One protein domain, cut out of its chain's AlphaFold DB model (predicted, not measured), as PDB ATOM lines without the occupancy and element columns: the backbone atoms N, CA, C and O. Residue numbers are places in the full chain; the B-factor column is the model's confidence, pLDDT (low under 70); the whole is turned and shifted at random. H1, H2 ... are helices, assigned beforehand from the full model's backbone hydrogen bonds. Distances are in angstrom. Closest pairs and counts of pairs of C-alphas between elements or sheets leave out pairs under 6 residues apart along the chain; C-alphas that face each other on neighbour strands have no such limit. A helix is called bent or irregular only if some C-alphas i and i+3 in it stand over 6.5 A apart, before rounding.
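This is residues 11 to 124 of the 308 residues of an uncharacterized protein of Planctomycetaceae bacterium (UniProt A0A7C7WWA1). Helices H1, H2, H3a, H4 and H5 stand side by side in a zigzag row, and H3b folds back onto H4. Residues 11 to 17 and 108 to 113 stick out. The printed part has 114 residues with five named helices, all helix, compact, radius of gyration of the C-alphas 14.7 A, spanning 42 by 40 by 24 A.

H1 is residues 18 to 27, from C-alpha 18 at (89.754, 128.465, 125.890); H2 is 31 to 39. H3, 45 to 65, assigned as one helix by its hydrogen bonds, is bent: C-alphas 54 and 57 are 8.9 A apart. Its arms are H3a, 45 to 54, irregular with C-alphas 51 and 54 7.0 A apart, and H3b, 57 to 65. H4 is 74 to 85. H5, 89 to 107, 27.1 A long, ends at (93.708, 147.320, 105.005).

Four pairs of elements form helical hairpins, and their closest C-alphas are, in H1 and H2, those of Ala 22 and Ala 34, 4.8 A apart; in H2 and H3a, those of Phe 35 and Ala 48, 4.9 A apart; in H3b and H4, those of Leu 60 and Glu 79, 6.1 A apart; and in H4 and H5, those of Gly 80 and Ala 92, 4.1 A apart. H3a touches H4, the same way, at a shallow tilt of 32 degrees, only just short of steep. Every O i to N i+4 pair is within hydrogen-bond range in H1, H2, H3b, H4 and H5, and 5 of 6 in H3a.

The printed part has no cut and no long link between helices. Confidence is under 70 at residues 11 to 16 and 106 to 124.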
ATOM      1  N   ALA A  11      87.005 135.263 129.465       32.56
ATOM      2  CA  ALA A  11      85.608 135.103 129.828       32.56
ATOM      3  C   ALA A  11      85.599 134.422 131.205       32.56
ATOM      4  O   ALA A  11      86.156 133.336 131.372       32.56
ATOM      5  N   GLN A  12      85.064 135.122 132.201       38.97
ATOM      6  CA  GLN A  12      84.834 134.609 133.545       38.97
ATOM      7  C   GLN A  12      83.922 133.374 133.449       38.97
ATOM      8  O   GLN A  12      82.772 133.469 133.033       38.97
ATOM      9  N   GLY A  13      84.478 132.216 133.795       36.38
ATOM     10  CA  GLY A  13      83.813 130.915 133.811       36.38
ATOM     11  C   GLY A  13      84.866 129.808 133.868       36.38
ATOM     12  O   GLY A  13      85.536 129.541 132.877       36.38
ATOM     13  N   ASP A  14      85.065 129.220 135.047       37.41
ATOM     14  CA  ASP A  14      85.921 128.051 135.306       37.41
ATOM     15  C   ASP A  14      87.418 128.138 134.953       37.41
ATOM     16  O   ASP A  14      87.997 127.127 134.595       37.41
ATOM     17  N   GLY A  15      88.098 129.286 135.072       48.66
ATOM     18  CA  GLY A  15      89.572 129.368 135.238       48.66
ATOM     19  C   GLY A  15      90.495 128.647 134.225       48.66
ATOM     20  O   GLY A  15      91.705 128.598 134.435       48.66
ATOM     21  N   VAL A  16      89.969 128.086 133.137       58.09
ATOM     22  CA  VAL A  16      90.684 127.294 132.136       58.09
ATOM     23  C   VAL A  16      90.654 128.090 130.841       58.09
ATOM     24  O   VAL A  16      89.584 128.410 130.327       58.09
ATOM     25  N   SER A  17      91.834 128.415 130.307       77.94
ATOM     26  CA  SER A  17      91.960 129.110 129.023       77.94
ATOM     27  C   SER A  17      91.151 128.380 127.934       77.94
ATOM     28  O   SER A  17      91.199 127.146 127.884       77.94
ATOM     29  N   PRO A  18      90.451 129.086 127.022       79.38
ATOM     30  CA  PRO A  18      89.754 128.465 125.890       79.38
ATOM     31  C   PRO A  18      90.637 127.490 125.094       79.38
ATOM     32  O   PRO A  18      90.180 126.433 124.659       79.38
ATOM     33  N   VAL A  19      91.934 127.795 124.990       80.88
ATOM     34  CA  VAL A  19      92.939 126.929 124.356       80.88
ATOM     35  C   VAL A  19      93.169 125.646 125.153       80.88
ATOM     36  O   VAL A  19      93.283 124.568 124.574       80.88
ATOM     37  N   ASP A  20      93.216 125.727 126.483       83.62
ATOM     38  CA  ASP A  20      93.388 124.550 127.336       83.62
ATOM     39  C   ASP A  20      92.136 123.666 127.327       83.62
ATOM     40  O   ASP A  20      92.252 122.440 127.368       83.62
ATOM     41  N   LYS A  21      90.942 124.259 127.193       87.94
ATOM     42  CA  LYS A  21      89.700 123.511 126.955       87.94
ATOM     43  C   LYS A  21      89.769 122.742 125.632       87.94
ATOM     44  O   LYS A  21      89.557 121.531 125.633       87.94
ATOM     45  N   ALA A  22      90.137 123.407 124.534       88.56
ATOM     46  CA  ALA A  22      90.317 122.761 123.229       88.56
ATOM     47  C   ALA A  22      91.384 121.649 123.273       88.56
ATOM     48  O   ALA A  22      91.198 120.564 122.720       88.56
ATOM     49  N   ARG A  23      92.477 121.868 124.015       88.88
ATOM     50  CA  ARG A  23      93.532 120.869 124.220       88.88
ATOM     51  C   ARG A  23      93.038 119.644 124.985       88.88
ATOM     52  O   ARG A  23      93.338 118.527 124.572       88.88
ATOM     53  N   LYS A  24      92.266 119.828 126.059       91.81
ATOM     54  CA  LYS A  24      91.658 118.720 126.817       91.81
ATOM     55  C   LYS A  24      90.688 117.905 125.954       91.81
ATOM     56  O   LYS A  24      90.684 116.677 126.042       91.81
ATOM     57  N   LEU A  25      89.912 118.553 125.083       92.94
ATOM     58  CA  LEU A  25      89.061 117.861 124.104       92.94
ATOM     59  C   LEU A  25      89.900 117.006 123.144       92.94
ATOM     60  O   LEU A  25      89.619 115.823 122.966       92.94
ATOM     61  N   ALA A  26      90.994 117.557 122.609       90.31
ATOM     62  CA  ALA A  26      91.890 116.805 121.733       90.31
ATOM     63  C   ALA A  26      92.534 115.602 122.449       90.31
ATOM     64  O   ALA A  26      92.559 114.498 121.909       90.31
ATOM     65  N   GLN A  27      93.001 115.792 123.687       91.31
ATOM     66  CA  GLN A  27      93.620 114.737 124.504       91.31
ATOM     67  C   GLN A  27      92.639 113.630 124.913       91.31
ATOM     68  O   GLN A  27      93.049 112.487 125.080       91.31
ATOM     69  N   SER A  28      91.350 113.950 125.046       93.44
ATOM     70  CA  SER A  28      90.290 112.976 125.346       93.44
ATOM     71  C   SER A  28      89.725 112.279 124.101       93.44
ATOM     72  O   SER A  28      88.759 111.528 124.206       93.44
ATOM     73  N   GLY A  29      90.311 112.506 122.919       93.19
ATOM     74  CA  GLY A  29      89.890 111.881 121.662       93.19
ATOM     75  C   GLY A  29      88.673 112.536 120.999       93.19
ATOM     76  O   GLY A  29      88.241 112.090 119.936       93.19
ATOM     77  N   LYS A  30      88.145 113.624 121.569       95.50
ATOM     78  CA  LYS A  30      87.023 114.402 121.026       95.50
ATOM     79  C   LYS A  30      87.503 115.387 119.959       95.50
ATOM     80  O   LYS A  30      87.442 116.604 120.130       95.50
ATOM     81  N   LEU A  31      88.041 114.846 118.868       95.62
ATOM     82  CA  LEU A  31      88.761 115.631 117.861       95.62
ATOM     83  C   LEU A  31      87.872 116.635 117.116       95.62
ATOM     84  O   LEU A  31      88.337 117.732 116.833       95.62
ATOM     85  N   ASP A  32      86.608 116.307 116.848       95.81
ATOM     86  CA  ASP A  32      85.685 117.208 116.140       95.81
ATOM     87  C   ASP A  32      85.312 118.423 117.000       95.81
ATOM     88  O   ASP A  32      85.408 119.562 116.546       95.81
ATOM     89  N   GLU A  33      84.983 118.187 118.275       94.50
ATOM     90  CA  GLU A  33      84.732 119.251 119.254       94.50
ATOM     91  C   GLU A  33      85.985 120.125 119.437       94.50
ATOM     92  O   GLU A  33      85.900 121.354 119.463       94.50
ATOM     93  N   ALA A  34      87.167 119.503 119.529       93.75
ATOM     94  CA  ALA A  34      88.434 120.219 119.641       93.75
ATOM     95  C   ALA A  34      88.719 121.076 118.401       93.75
ATOM     96  O   ALA A  34      89.116 122.231 118.537       93.75
ATOM     97  N   PHE A  35      88.495 120.523 117.209       95.50
ATOM     98  CA  PHE A  35      88.683 121.197 115.932       95.50
ATOM     99  C   PHE A  35      87.828 122.461 115.835       95.50
ATOM    100  O   PHE A  35      88.382 123.544 115.659       95.50
ATOM    101  N   LEU A  36      86.510 122.345 116.031       94.44
ATOM    102  CA  LEU A  36      85.604 123.496 115.995       94.44
ATOM    103  C   LEU A  36      85.962 124.524 117.072       94.44
ATOM    104  O   LEU A  36      86.013 125.718 116.787       94.44
ATOM    105  N   THR A  37      86.319 124.073 118.280       90.06
ATOM    106  CA  THR A  37      86.758 124.984 119.348       90.06
ATOM    107  C   THR A  37      88.008 125.762 118.928       90.06
ATOM    108  O   THR A  37      88.037 126.982 119.076       90.06
ATOM    109  N   TYR A  38      89.026 125.106 118.357       88.81
ATOM    110  CA  TYR A  38      90.227 125.793 117.873       88.81
ATOM    111  C   TYR A  38      89.928 126.806 116.764       88.81
ATOM    112  O   TYR A  38      90.547 127.866 116.759       88.81
ATOM    113  N   LEU A  39      88.974 126.532 115.866       88.81
ATOM    114  CA  LEU A  39      88.597 127.466 114.795       88.81
ATOM    115  C   LEU A  39      87.966 128.768 115.299       88.81
ATOM    116  O   LEU A  39      88.021 129.780 114.605       88.81
ATOM    117  N   THR A  40      87.394 128.755 116.503       83.62
ATOM    118  CA  THR A  40      86.829 129.958 117.134       83.62
ATOM    119  C   THR A  40      87.861 130.792 117.893       83.62
ATOM    120  O   THR A  40      87.549 131.896 118.334       83.62
ATOM    121  N   ILE A  41      89.090 130.286 118.054       78.38
ATOM    122  CA  ILE A  41      90.151 130.947 118.814       78.38
ATOM    123  C   ILE A  41      91.182 131.528 117.832       78.38
ATOM    124  O   ILE A  41      91.892 130.756 117.182       78.38
ATOM    125  N   PRO A  42      91.331 132.863 117.751       73.12
ATOM    126  CA  PRO A  42      92.330 133.488 116.886       73.12
ATOM    127  C   PRO A  42      93.749 132.960 117.139       73.12
ATOM    128  O   PRO A  42      94.198 132.879 118.286       73.12
ATOM    129  N   GLY A  43      94.461 132.614 116.065       73.81
ATOM    130  CA  GLY A  43      95.825 132.071 116.096       73.81
ATOM    131  C   GLY A  43      95.904 130.545 116.258       73.81
ATOM    132  O   GLY A  43      96.969 129.950 116.056       73.81
ATOM    133  N   CYS A  44      94.797 129.882 116.610       79.62
ATOM    134  CA  CYS A  44      94.751 128.429 116.778       79.62
ATOM    135  C   CYS A  44      94.388 127.674 115.493       79.62
ATOM    136  O   CYS A  44      94.274 126.445 115.515       79.62
ATOM    137  N   GLU A  45      94.265 128.369 114.360       86.12
ATOM    138  CA  GLU A  45      93.883 127.784 113.075       86.12
ATOM    139  C   GLU A  45      94.851 126.659 112.682       86.12
ATOM    140  O   GLU A  45      94.443 125.633 112.139       86.12
ATOM    141  N   TYR A  46      96.137 126.794 113.027       83.12
ATOM    142  CA  TYR A  46      97.151 125.794 112.696       83.12
ATOM    143  C   TYR A  46      96.933 124.483 113.453       83.12
ATOM    144  O   TYR A  46      97.071 123.404 112.876       83.12
ATOM    145  N   LEU A  47      96.551 124.565 114.731       86.00
ATOM    146  CA  LEU A  47      96.239 123.390 115.544       86.00
ATOM    147  C   LEU A  47      94.999 122.675 115.001       86.00
ATOM    148  O   LEU A  47      94.993 121.447 114.904       86.00
ATOM    149  N   ALA A  48      93.989 123.436 114.573       90.56
ATOM    150  CA  ALA A  48      92.821 122.881 113.899       90.56
ATOM    151  C   ALA A  48      93.216 122.162 112.596       90.56
ATOM    152  O   ALA A  48      92.851 121.004 112.388       90.56
ATOM    153  N   ALA A  49      94.032 122.796 111.747       90.69
ATOM    154  CA  ALA A  49      94.504 122.197 110.502       90.69
ATOM    155  C   ALA A  49      95.306 120.903 110.738       90.69
ATOM    156  O   ALA A  49      95.136 119.936 109.995       90.69
ATOM    157  N   GLN A  50      96.144 120.837 111.779       90.25
ATOM    158  CA  GLN A  50      96.884 119.617 112.129       90.25
ATOM    159  C   GLN A  50      95.967 118.443 112.491       90.25
ATOM    160  O   GLN A  50      96.220 117.326 112.040       90.25
ATOM    161  N   ILE A  51      94.908 118.690 113.268       93.38
ATOM    162  CA  ILE A  51      93.909 117.666 113.620       93.38
ATOM    163  C   ILE A  51      93.186 117.173 112.365       93.38
ATOM    164  O   ILE A  51      92.942 115.976 112.213       93.38
ATOM    165  N   ALA A  52      92.858 118.096 111.464       95.31
ATOM    166  CA  ALA A  52      91.989 117.816 110.338       95.31
ATOM    167  C   ALA A  52      92.687 117.145 109.144       95.31
ATOM    168  O   ALA A  52      92.079 116.303 108.481       95.31
ATOM    169  N   ARG A  53      93.964 117.459 108.878       93.75
ATOM    170  CA  ARG A  53      94.721 116.955 107.711       93.75
ATOM    171  C   ARG A  53      94.660 115.432 107.506       93.75
ATOM    172  O   ARG A  53      94.412 115.029 106.372       93.75
ATOM    173  N   PRO A  54      94.833 114.569 108.530       95.19
ATOM    174  CA  PRO A  54      94.765 113.115 108.344       95.19
ATOM    175  C   PRO A  54      93.399 112.597 107.870       95.19
ATOM    176  O   PRO A  54      93.314 111.486 107.359       95.19
ATOM    177  N   LYS A  55      92.326 113.374 108.062       96.44
ATOM    178  CA  LYS A  55      90.948 113.043 107.662       96.44
ATOM    179  C   LYS A  55      90.319 114.215 106.897       96.44
ATOM    180  O   LYS A  55      89.192 114.615 107.186       96.44
ATOM    181  N   ALA A  56      91.072 114.781 105.952       97.19
ATOM    182  CA  ALA A  56      90.758 116.069 105.335       97.19
ATOM    183  C   ALA A  56      89.360 116.137 104.699       97.19
ATOM    184  O   ALA A  56      88.687 117.149 104.855       97.19
ATOM    185  N   GLU A  57      88.896 115.066 104.050       97.69
ATOM    186  CA  GLU A  57      87.567 115.011 103.423       97.69
ATOM    187  C   GLU A  57      86.434 115.198 104.445       97.69
ATOM    188  O   GLU A  57      85.585 116.075 104.281       97.69
ATOM    189  N   ARG A  58      86.484 114.456 105.560       97.38
ATOM    190  CA  ARG A  58      85.522 114.588 106.664       97.38
ATOM    191  C   ARG A  58      85.532 115.997 107.248       97.38
ATOM    192  O   ARG A  58      84.478 116.588 107.449       97.38
ATOM    193  N   TYR A  59      86.712 116.538 107.546       98.12
ATOM    194  CA  TYR A  59      86.799 117.861 108.166       98.12
ATOM    195  C   TYR A  59      86.423 118.993 107.210       98.12
ATOM    196  O   TYR A  59      85.919 120.014 107.663       98.12
ATOM    197  N   LEU A  60      86.597 118.812 105.899       97.62
ATOM    198  CA  LEU A  60      86.119 119.771 104.909       97.62
ATOM    199  C   LEU A  60      84.589 119.862 104.932       97.62
ATOM    200  O   LEU A  60      84.043 120.960 104.846       97.62
ATOM    201  N   GLN A  61      83.902 118.728 105.094       97.25
ATOM    202  CA  GLN A  61      82.454 118.704 105.283       97.25
ATOM    203  C   GLN A  61      82.049 119.411 106.587       97.25
ATOM    204  O   GLN A  61      81.219 120.316 106.540       97.25
ATOM    205  N   ILE A  62      82.712 119.099 107.708       97.06
ATOM    206  CA  ILE A  62      82.461 119.745 109.012       97.06
ATOM    207  C   ILE A  62      82.617 121.273 108.921       97.06
ATOM    208  O   ILE A  62      81.762 122.011 109.403       97.06
ATOM    209  N   VAL A  63      83.681 121.772 108.283       96.81
ATOM    210  CA  VAL A  63      83.912 123.223 108.123       96.81
ATOM    211  C   VAL A  63      82.783 123.892 107.347       96.81
ATOM    212  O   VAL A  63      82.392 125.006 107.683       96.81
ATOM    213  N   ARG A  64      82.258 123.229 106.314       95.88
ATOM    214  CA  ARG A  64      81.172 123.767 105.487       95.88
ATOM    215  C   ARG A  64      79.837 123.762 106.222       95.88
ATOM    216  O   ARG A  64      79.106 124.741 106.127       95.88
ATOM    217  N   GLU A  65      79.546 122.695 106.962       97.19
ATOM    218  CA  GLU A  65      78.330 122.569 107.775       97.19
ATOM    219  C   GLU A  65      78.288 123.620 108.891       97.19
ATOM    220  O   GLU A  65      77.257 124.255 109.101       97.19
ATOM    221  N   HIS A  66      79.428 123.880 109.536       95.44
ATOM    222  CA  HIS A  66      79.555 124.845 110.632       95.44
ATOM    223  C   HIS A  66      80.107 126.212 110.198       95.44
ATOM    224  O   HIS A  66      80.540 127.003 111.034       95.44
ATOM    225  N   ALA A  67      80.091 126.536 108.900       92.81
ATOM    226  CA  ALA A  67      80.707 127.762 108.382       92.81
ATOM    227  C   ALA A  67      80.146 129.045 109.024       92.81
ATOM    228  O   ALA A  67      80.870 130.028 109.162       92.81
ATOM    229  N   ALA A  68      78.875 129.033 109.439       90.06
ATOM    230  CA  ALA A  68      78.222 130.161 110.105       90.06
ATOM    231  C   ALA A  68      78.727 130.416 111.540       90.06
ATOM    232  O   ALA A  68      78.562 131.519 112.057       90.06
ATOM    233  N   GLU A  69      79.334 129.414 112.179       88.56
ATOM    234  CA  GLU A  69      79.859 129.481 113.550       88.56
ATOM    235  C   GLU A  69      81.355 129.841 113.588       88.56
ATOM    236  O   GLU A  69      81.904 130.163 114.643       88.56
ATOM    237  N   ILE A  70      82.027 129.788 112.435       86.06
ATOM    238  CA  ILE A  70      83.468 129.994 112.289       86.06
ATOM    239  C   ILE A  70      83.731 131.434 111.813       86.06
ATOM    240  O   ILE A  70      82.998 131.942 110.959       86.06
ATOM    241  N   PRO A  71      84.796 132.108 112.293       84.12
ATOM    242  CA  PRO A  71      85.178 133.414 111.772       84.12
ATOM    243  C   PRO A  71      85.310 133.403 110.234       84.12
ATOM    244  O   PRO A  71      85.979 132.519 109.686       84.12
ATOM    245  N   PRO A  72      84.733 134.384 109.510       84.62
ATOM    246  CA  PRO A  72      84.601 134.318 108.052       84.62
ATOM    247  C   PRO A  72      85.905 134.124 107.273       84.62
ATOM    248  O   PRO A  72      85.890 133.506 106.215       84.62
ATOM    249  N   MET A  73      87.036 134.638 107.771       83.75
ATOM    250  CA  MET A  73      88.340 134.458 107.114       83.75
ATOM    251  C   MET A  73      88.985 133.101 107.413       83.75
ATOM    252  O   MET A  73      89.778 132.605 106.611       83.75
ATOM    253  N   THR A  74      88.634 132.489 108.541       86.62
ATOM    254  CA  THR A  74      89.156 131.188 108.959       86.62
ATOM    255  C   THR A  74      88.602 130.070 108.081       86.62
ATOM    256  O   THR A  74      89.337 129.142 107.749       86.62
ATOM    257  N   VAL A  75      87.346 130.183 107.629       92.38
ATOM    258  CA  VAL A  75      86.713 129.205 106.726       92.38
ATOM    259  C   VAL A  75      87.539 128.985 105.446       92.38
ATOM    260  O   VAL A  75      88.053 127.879 105.274       92.38
ATOM    261  N   PRO A  76      87.759 129.984 104.564       93.81
ATOM    262  CA  PRO A  76      88.535 129.779 103.343       93.81
ATOM    263  C   PRO A  76      90.000 129.414 103.624       93.81
ATOM    264  O   PRO A  76      90.590 128.659 102.856       93.81
ATOM    265  N   LEU A  77      90.600 129.875 104.725       92.12
ATOM    266  CA  LEU A  77      91.958 129.458 105.085       92.12
ATOM    267  C   LEU A  77      92.041 127.946 105.332       92.12
ATOM    268  O   LEU A  77      92.903 127.266 104.771       92.12
ATOM    269  N   ILE A  78      91.142 127.422 106.166       94.19
ATOM    270  CA  ILE A  78      91.132 126.013 106.553       94.19
ATOM    271  C   ILE A  78      90.666 125.143 105.395       94.19
ATOM    272  O   ILE A  78      91.305 124.133 105.114       94.19
ATOM    273  N   GLU A  79      89.625 125.553 104.664       96.69
ATOM    274  CA  GLU A  79      89.224 124.870 103.432       96.69
ATOM    275  C   GLU A  79      90.403 124.760 102.460       96.69
ATOM    276  O   GLU A  79      90.638 123.685 101.913       96.69
ATOM    277  N   GLY A  80      91.179 125.835 102.277       95.94
ATOM    278  CA  GLY A  80      92.373 125.829 101.437       95.94
ATOM    279  C   GLY A  80      93.409 124.794 101.876       95.94
ATOM    280  O   GLY A  80      93.931 124.053 101.043       95.94
ATOM    281  N   ASP A  81      93.678 124.686 103.179       94.88
ATOM    282  CA  ASP A  81      94.625 123.707 103.728       94.88
ATOM    283  C   ASP A  81      94.130 122.257 103.578       94.88
ATOM    284  O   ASP A  81      94.922 121.368 103.258       94.88
ATOM    285  N   LEU A  82      92.829 122.011 103.764       97.00
ATOM    286  CA  LEU A  82      92.235 120.679 103.601       97.00
ATOM    287  C   LEU A  82      92.167 120.263 102.131       97.00
ATOM    288  O   LEU A  82      92.527 119.138 101.798       97.00
ATOM    289  N   LEU A  83      91.797 121.179 101.235       97.56
ATOM    290  CA  LEU A  83      91.840 120.950  99.790       97.56
ATOM    291  C   LEU A  83      93.265 120.664  99.316       97.56
ATOM    292  O   LEU A  83      93.474 119.775  98.493       97.56
ATOM    293  N   LEU A  84      94.261 121.366  99.865       95.44
ATOM    294  CA  LEU A  84      95.662 121.096  99.563       95.44
ATOM    295  C   LEU A  84      96.084 119.695 100.032       95.44
ATOM    296  O   LEU A  84      96.780 119.003  99.290       95.44
ATOM    297  N   ALA A  85      95.641 119.262 101.218       95.31
ATOM    298  CA  ALA A  85      95.894 117.915 101.735       95.31
ATOM    299  C   ALA A  85      95.235 116.812 100.885       95.31
ATOM    300  O   ALA A  85      95.790 115.725 100.763       95.31
ATOM    301  N   LEU A  86      94.097 117.112 100.254       97.06
ATOM    302  CA  LEU A  86      93.415 116.231  99.297       97.06
ATOM    303  C   LEU A  86      94.034 116.258  97.886       97.06
ATOM    304  O   LEU A  86      93.588 115.527  97.009       97.06
ATOM    305  N   GLY A  87      95.044 117.099  97.638       96.38
ATOM    306  CA  GLY A  87      95.660 117.257  96.316       96.38
ATOM    307  C   GLY A  87      94.918 118.211  95.370       96.38
ATOM    308  O   GLY A  87      95.383 118.447  94.253       96.38
ATOM    309  N   ASN A  88      93.831 118.848  95.816       97.50
ATOM    310  CA  ASN A  88      93.018 119.787  95.035       97.50
ATOM    311  C   ASN A  88      93.658 121.186  94.990       97.50
ATOM    312  O   ASN A  88      93.126 122.174  95.501       97.50
ATOM    313  N   ARG A  89      94.835 121.276  94.360       97.50
ATOM    314  CA  ARG A  89      95.699 122.473  94.351       97.50
ATOM    315  C   ARG A  89      95.013 123.732  93.812       97.50
ATOM    316  O   ARG A  89      95.203 124.809  94.372       97.50
ATOM    317  N   ASN A  90      94.222 123.608  92.746       97.69
ATOM    318  CA  ASN A  90      93.562 124.754  92.112       97.69
ATOM    319  C   ASN A  90      92.469 125.347  93.004       97.69
ATOM    320  O   ASN A  90      92.412 126.562  93.183       97.69
ATOM    321  N   GLU A  91      91.636 124.499  93.607       97.69
ATOM    322  CA  GLU A  91      90.608 124.959  94.542       97.69
ATOM    323  C   GLU A  91      91.235 125.540  95.808       97.69
ATOM    324  O   GLU A  91      90.818 126.605  96.258       97.69
ATOM    325  N   ALA A  92      92.289 124.906  96.333       97.50
ATOM    326  CA  ALA A  92      93.046 125.440  97.458       97.50
ATOM    327  C   ALA A  92      93.568 126.857  97.165       97.50
ATOM    328  O   ALA A  92      93.397 127.767  97.976       97.50
ATOM    329  N   LEU A  93      94.136 127.073  95.972       97.56
ATOM    330  CA  LEU A  93      94.616 128.387  95.547       97.56
ATOM    331  C   LEU A  93      93.494 129.433  95.500       97.56
ATOM    332  O   LEU A  93      93.703 130.562  95.944       97.56
ATOM    333  N   VAL A  94      92.309 129.074  94.993       97.88
ATOM    334  CA  VAL A  94      91.139 129.969  94.998       97.88
ATOM    335  C   VAL A  94      90.788 130.378  96.426       97.88
ATOM    336  O   VAL A  94      90.609 131.566  96.685       97.88
ATOM    337  N   ARG A  95      90.766 129.430  97.369       96.94
ATOM    338  CA  ARG A  95      90.472 129.737  98.774       96.94
ATOM    339  C   ARG A  95      91.513 130.666  99.399       96.94
ATOM    340  O   ARG A  95      91.139 131.664 100.011       96.94
ATOM    341  N   PHE A  96      92.805 130.422  99.180       95.56
ATOM    342  CA  PHE A  96      93.857 131.305  99.694       95.56
ATOM    343  C   PHE A  96      93.818 132.707  99.073       95.56
ATOM    344  O   PHE A  96      94.054 133.689  99.776       95.56
ATOM    345  N   ARG A  97      93.460 132.834  97.789       95.44
ATOM    346  CA  ARG A  97      93.231 134.142  97.148       95.44
ATOM    347  C   ARG A  97      92.077 134.902  97.800       95.44
ATOM    348  O   ARG A  97      92.207 136.103  98.009       95.44
ATOM    349  N   THR A  98      90.991 134.220  98.168       93.88
ATOM    350  CA  THR A  98      89.878 134.834  98.911       93.88
ATOM    351  C   THR A  98      90.340 135.396 100.255       93.88
ATOM    352  O   THR A  98      89.967 136.516 100.611       93.88
ATOM    353  N   VAL A  99      91.194 134.662 100.982       90.94
ATOM    354  CA  VAL A  99      91.782 135.149 102.241       90.94
ATOM    355  C   VAL A  99      92.638 136.392 101.982       90.94
ATOM    356  O   VAL A  99      92.412 137.424 102.607       90.94
ATOM    357  N   ALA A 100      93.573 136.328 101.030       89.44
ATOM    358  CA  ALA A 100      94.457 137.446 100.690       89.44
ATOM    359  C   ALA A 100      93.676 138.710 100.281       89.44
ATOM    360  O   ALA A 100      93.938 139.801 100.789       89.44
ATOM    361  N   ALA A 101      92.654 138.561  99.433       88.94
ATOM    362  CA  ALA A 101      91.781 139.659  99.027       88.94
ATOM    363  C   ALA A 101      91.053 140.287 100.226       88.94
ATOM    364  O   ALA A 101      91.056 141.507 100.378       88.94
ATOM    365  N   SER A 102      90.516 139.461 101.130       84.69
ATOM    366  CA  SER A 102      89.842 139.940 102.346       84.69
ATOM    367  C   SER A 102      90.786 140.750 103.242       84.69
ATOM    368  O   SER A 102      90.397 141.785 103.786       84.69
ATOM    369  N   LEU A 103      92.047 140.321 103.354       80.19
ATOM    370  CA  LEU A 103      93.078 141.038 104.107       80.19
ATOM    371  C   LEU A 103      93.463 142.369 103.453       80.19
ATOM    372  O   LEU A 103      93.692 143.356 104.156       80.19
ATOM    373  N   HIS A 104      93.518 142.420 102.122       76.31
ATOM    374  CA  HIS A 104      93.793 143.647 101.372       76.31
ATOM    375  C   HIS A 104      92.643 144.654 101.494       76.31
ATOM    376  O   HIS A 104      92.879 145.832 101.764       76.31
ATOM    377  N   ASP A 105      91.396 144.199 101.377       73.94
ATOM    378  CA  ASP A 105      90.213 145.052 101.519       73.94
ATOM    379  C   ASP A 105      90.087 145.622 102.935       73.94
ATOM    380  O   ASP A 105      89.729 146.788 103.123       73.94
ATOM    381  N   ALA A 106      90.430 144.823 103.947       64.38
ATOM    382  CA  ALA A 106      90.458 145.272 105.330       64.38
ATOM    383  C   ALA A 106      91.521 146.353 105.592       64.38
ATOM    384  O   ALA A 106      91.300 147.245 106.415       64.38
ATOM    385  N   ALA A 107      92.650 146.317 104.877       60.22
ATOM    386  CA  ALA A 107      93.708 147.320 105.005       60.22
ATOM    387  C   ALA A 107      93.271 148.720 104.526       60.22
ATOM    388  O   ALA A 107      93.796 149.723 105.016       60.22
ATOM    389  N   ASN A 108      92.280 148.791 103.629       58.31
ATOM    390  CA  ASN A 108      91.789 150.027 103.007       58.31
ATOM    391  C   ASN A 108      90.634 150.711 103.771       58.31
ATOM    392  O   ASN A 108      90.184 151.787 103.374       58.31
ATOM    393  N   LYS A 109      90.138 150.120 104.868       53.34
ATOM    394  CA  LYS A 109      89.036 150.673 105.678       53.34
ATOM    395  C   LYS A 109      89.545 151.589 106.813       53.34
ATOM    396  O   LYS A 109      90.658 151.402 107.313       53.34
ATOM    397  N   PRO A 110      88.758 152.603 107.243       38.91
ATOM    398  CA  PRO A 110      89.156 153.550 108.289       38.91
ATOM    399  C   PRO A 110      89.439 152.858 109.638       38.91
ATOM    400  O   PRO A 110      88.930 151.769 109.885       38.91
ATOM    401  N   PRO A 111      90.199 153.486 110.561       43.59
ATOM    402  CA  PRO A 111      90.879 152.817 111.683       43.59
ATOM    403  C   PRO A 111      90.004 152.009 112.651       43.59
ATOM    404  O   PRO A 111      90.524 151.121 113.314       43.59
ATOM    405  N   ARG A 112      88.695 152.287 112.738       33.44
ATOM    406  CA  ARG A 112      87.741 151.497 113.545       33.44
ATOM    407  C   ARG A 112      87.327 150.169 112.896       33.44
ATOM    408  O   ARG A 112      86.787 149.317 113.583       33.44
ATOM    409  N   ALA A 113      87.567 150.023 111.595       35.97
ATOM    410  CA  ALA A 113      87.274 148.849 110.777       35.97
ATOM    411  C   ALA A 113      88.527 148.313 110.060       35.97
ATOM    412  O   ALA A 113      88.407 147.483 109.159       35.97
ATOM    413  N   LYS A 114      89.728 148.763 110.462       42.06
ATOM    414  CA  LYS A 114      90.924 147.948 110.262       42.06
ATOM    415  C   LYS A 114      90.639 146.670 111.028       42.06
ATOM    416  O   LYS A 114      90.574 146.738 112.256       42.06
ATOM    417  N   LEU A 115      90.436 145.550 110.323       39.81
ATOM    418  CA  LEU A 115      90.594 144.248 110.964       39.81
ATOM    419  C   LEU A 115      91.887 144.365 111.750       39.81
ATOM    420  O   LEU A 115      92.935 144.722 111.193       39.81
ATOM    421  N   LEU A 116      91.759 144.214 113.062       42.12
ATOM    422  CA  LEU A 116      92.896 144.241 113.944       42.12
ATOM    423  C   LEU A 116      93.910 143.288 113.324       42.12
ATOM    424  O   LEU A 116      93.571 142.188 112.889       42.12
ATOM    425  N   ILE A 117      95.153 143.741 113.229       43.78
ATOM    426  CA  ILE A 117      96.265 142.961 112.691       43.78
ATOM    427  C   ILE A 117      96.292 141.554 113.335       43.78
ATOM    428  O   ILE A 117      96.690 140.610 112.664       43.78
ATOM    429  N   THR A 118      95.720 141.396 114.542       41.41
ATOM    430  CA  THR A 118      95.416 140.140 115.251       41.41
ATOM    431  C   THR A 118      94.559 139.100 114.520       41.41
ATOM    432  O   THR A 118      94.566 137.957 114.953       41.41
ATOM    433  N   GLU A 119      93.849 139.437 113.443       44.12
ATOM    434  CA  GLU A 119      93.013 138.492 112.678       44.12
ATOM    435  C   GLU A 119      93.620 138.107 111.315       44.12
ATOM    436  O   GLU A 119      93.098 137.234 110.633       44.12
ATOM    437  N   GLY A 120      94.726 138.735 110.892       48.16
ATOM    438  CA  GLY A 120      95.238 138.636 109.515       48.16
ATOM    439  C   GLY A 120      96.639 138.054 109.345       48.16
ATOM    440  O   GLY A 120      97.260 138.217 108.285       48.16
ATOM    441  N   TYR A 121      97.168 137.429 110.393       59.41
ATOM    442  CA  TYR A 121      98.497 136.827 110.392       59.41
ATOM    443  C   TYR A 121      98.424 135.442 111.007       59.41
ATOM    444  O   TYR A 121      98.590 135.238 112.207       59.41
ATOM    445  N   PHE A 122      98.121 134.486 110.141       66.94
ATOM    446  CA  PHE A 122      98.059 133.083 110.497       66.94
ATOM    447  C   PHE A 122      99.488 132.583 110.709       66.94
ATOM    448  O   PHE A 122     100.276 132.504 109.758       66.94
ATOM    449  N   VAL A 123      99.828 132.320 111.971       64.44
ATOM    450  CA  VAL A 123     101.150 131.841 112.373       64.44
ATOM    451  C   VAL A 123     101.171 130.322 112.299       64.44
ATOM    452  O   VAL A 123     100.377 129.650 112.951       64.44
ATOM    453  N   GLU A 124     102.116 129.772 111.544       64.38
ATOM    454  CA  GLU A 124     102.474 128.357 111.639       64.38
ATOM    455  C   GLU A 124     103.657 128.235 112.622       64.38
ATOM    456  O   GLU A 124     104.776 128.587 112.244       64.38
TER     457      GLU A 124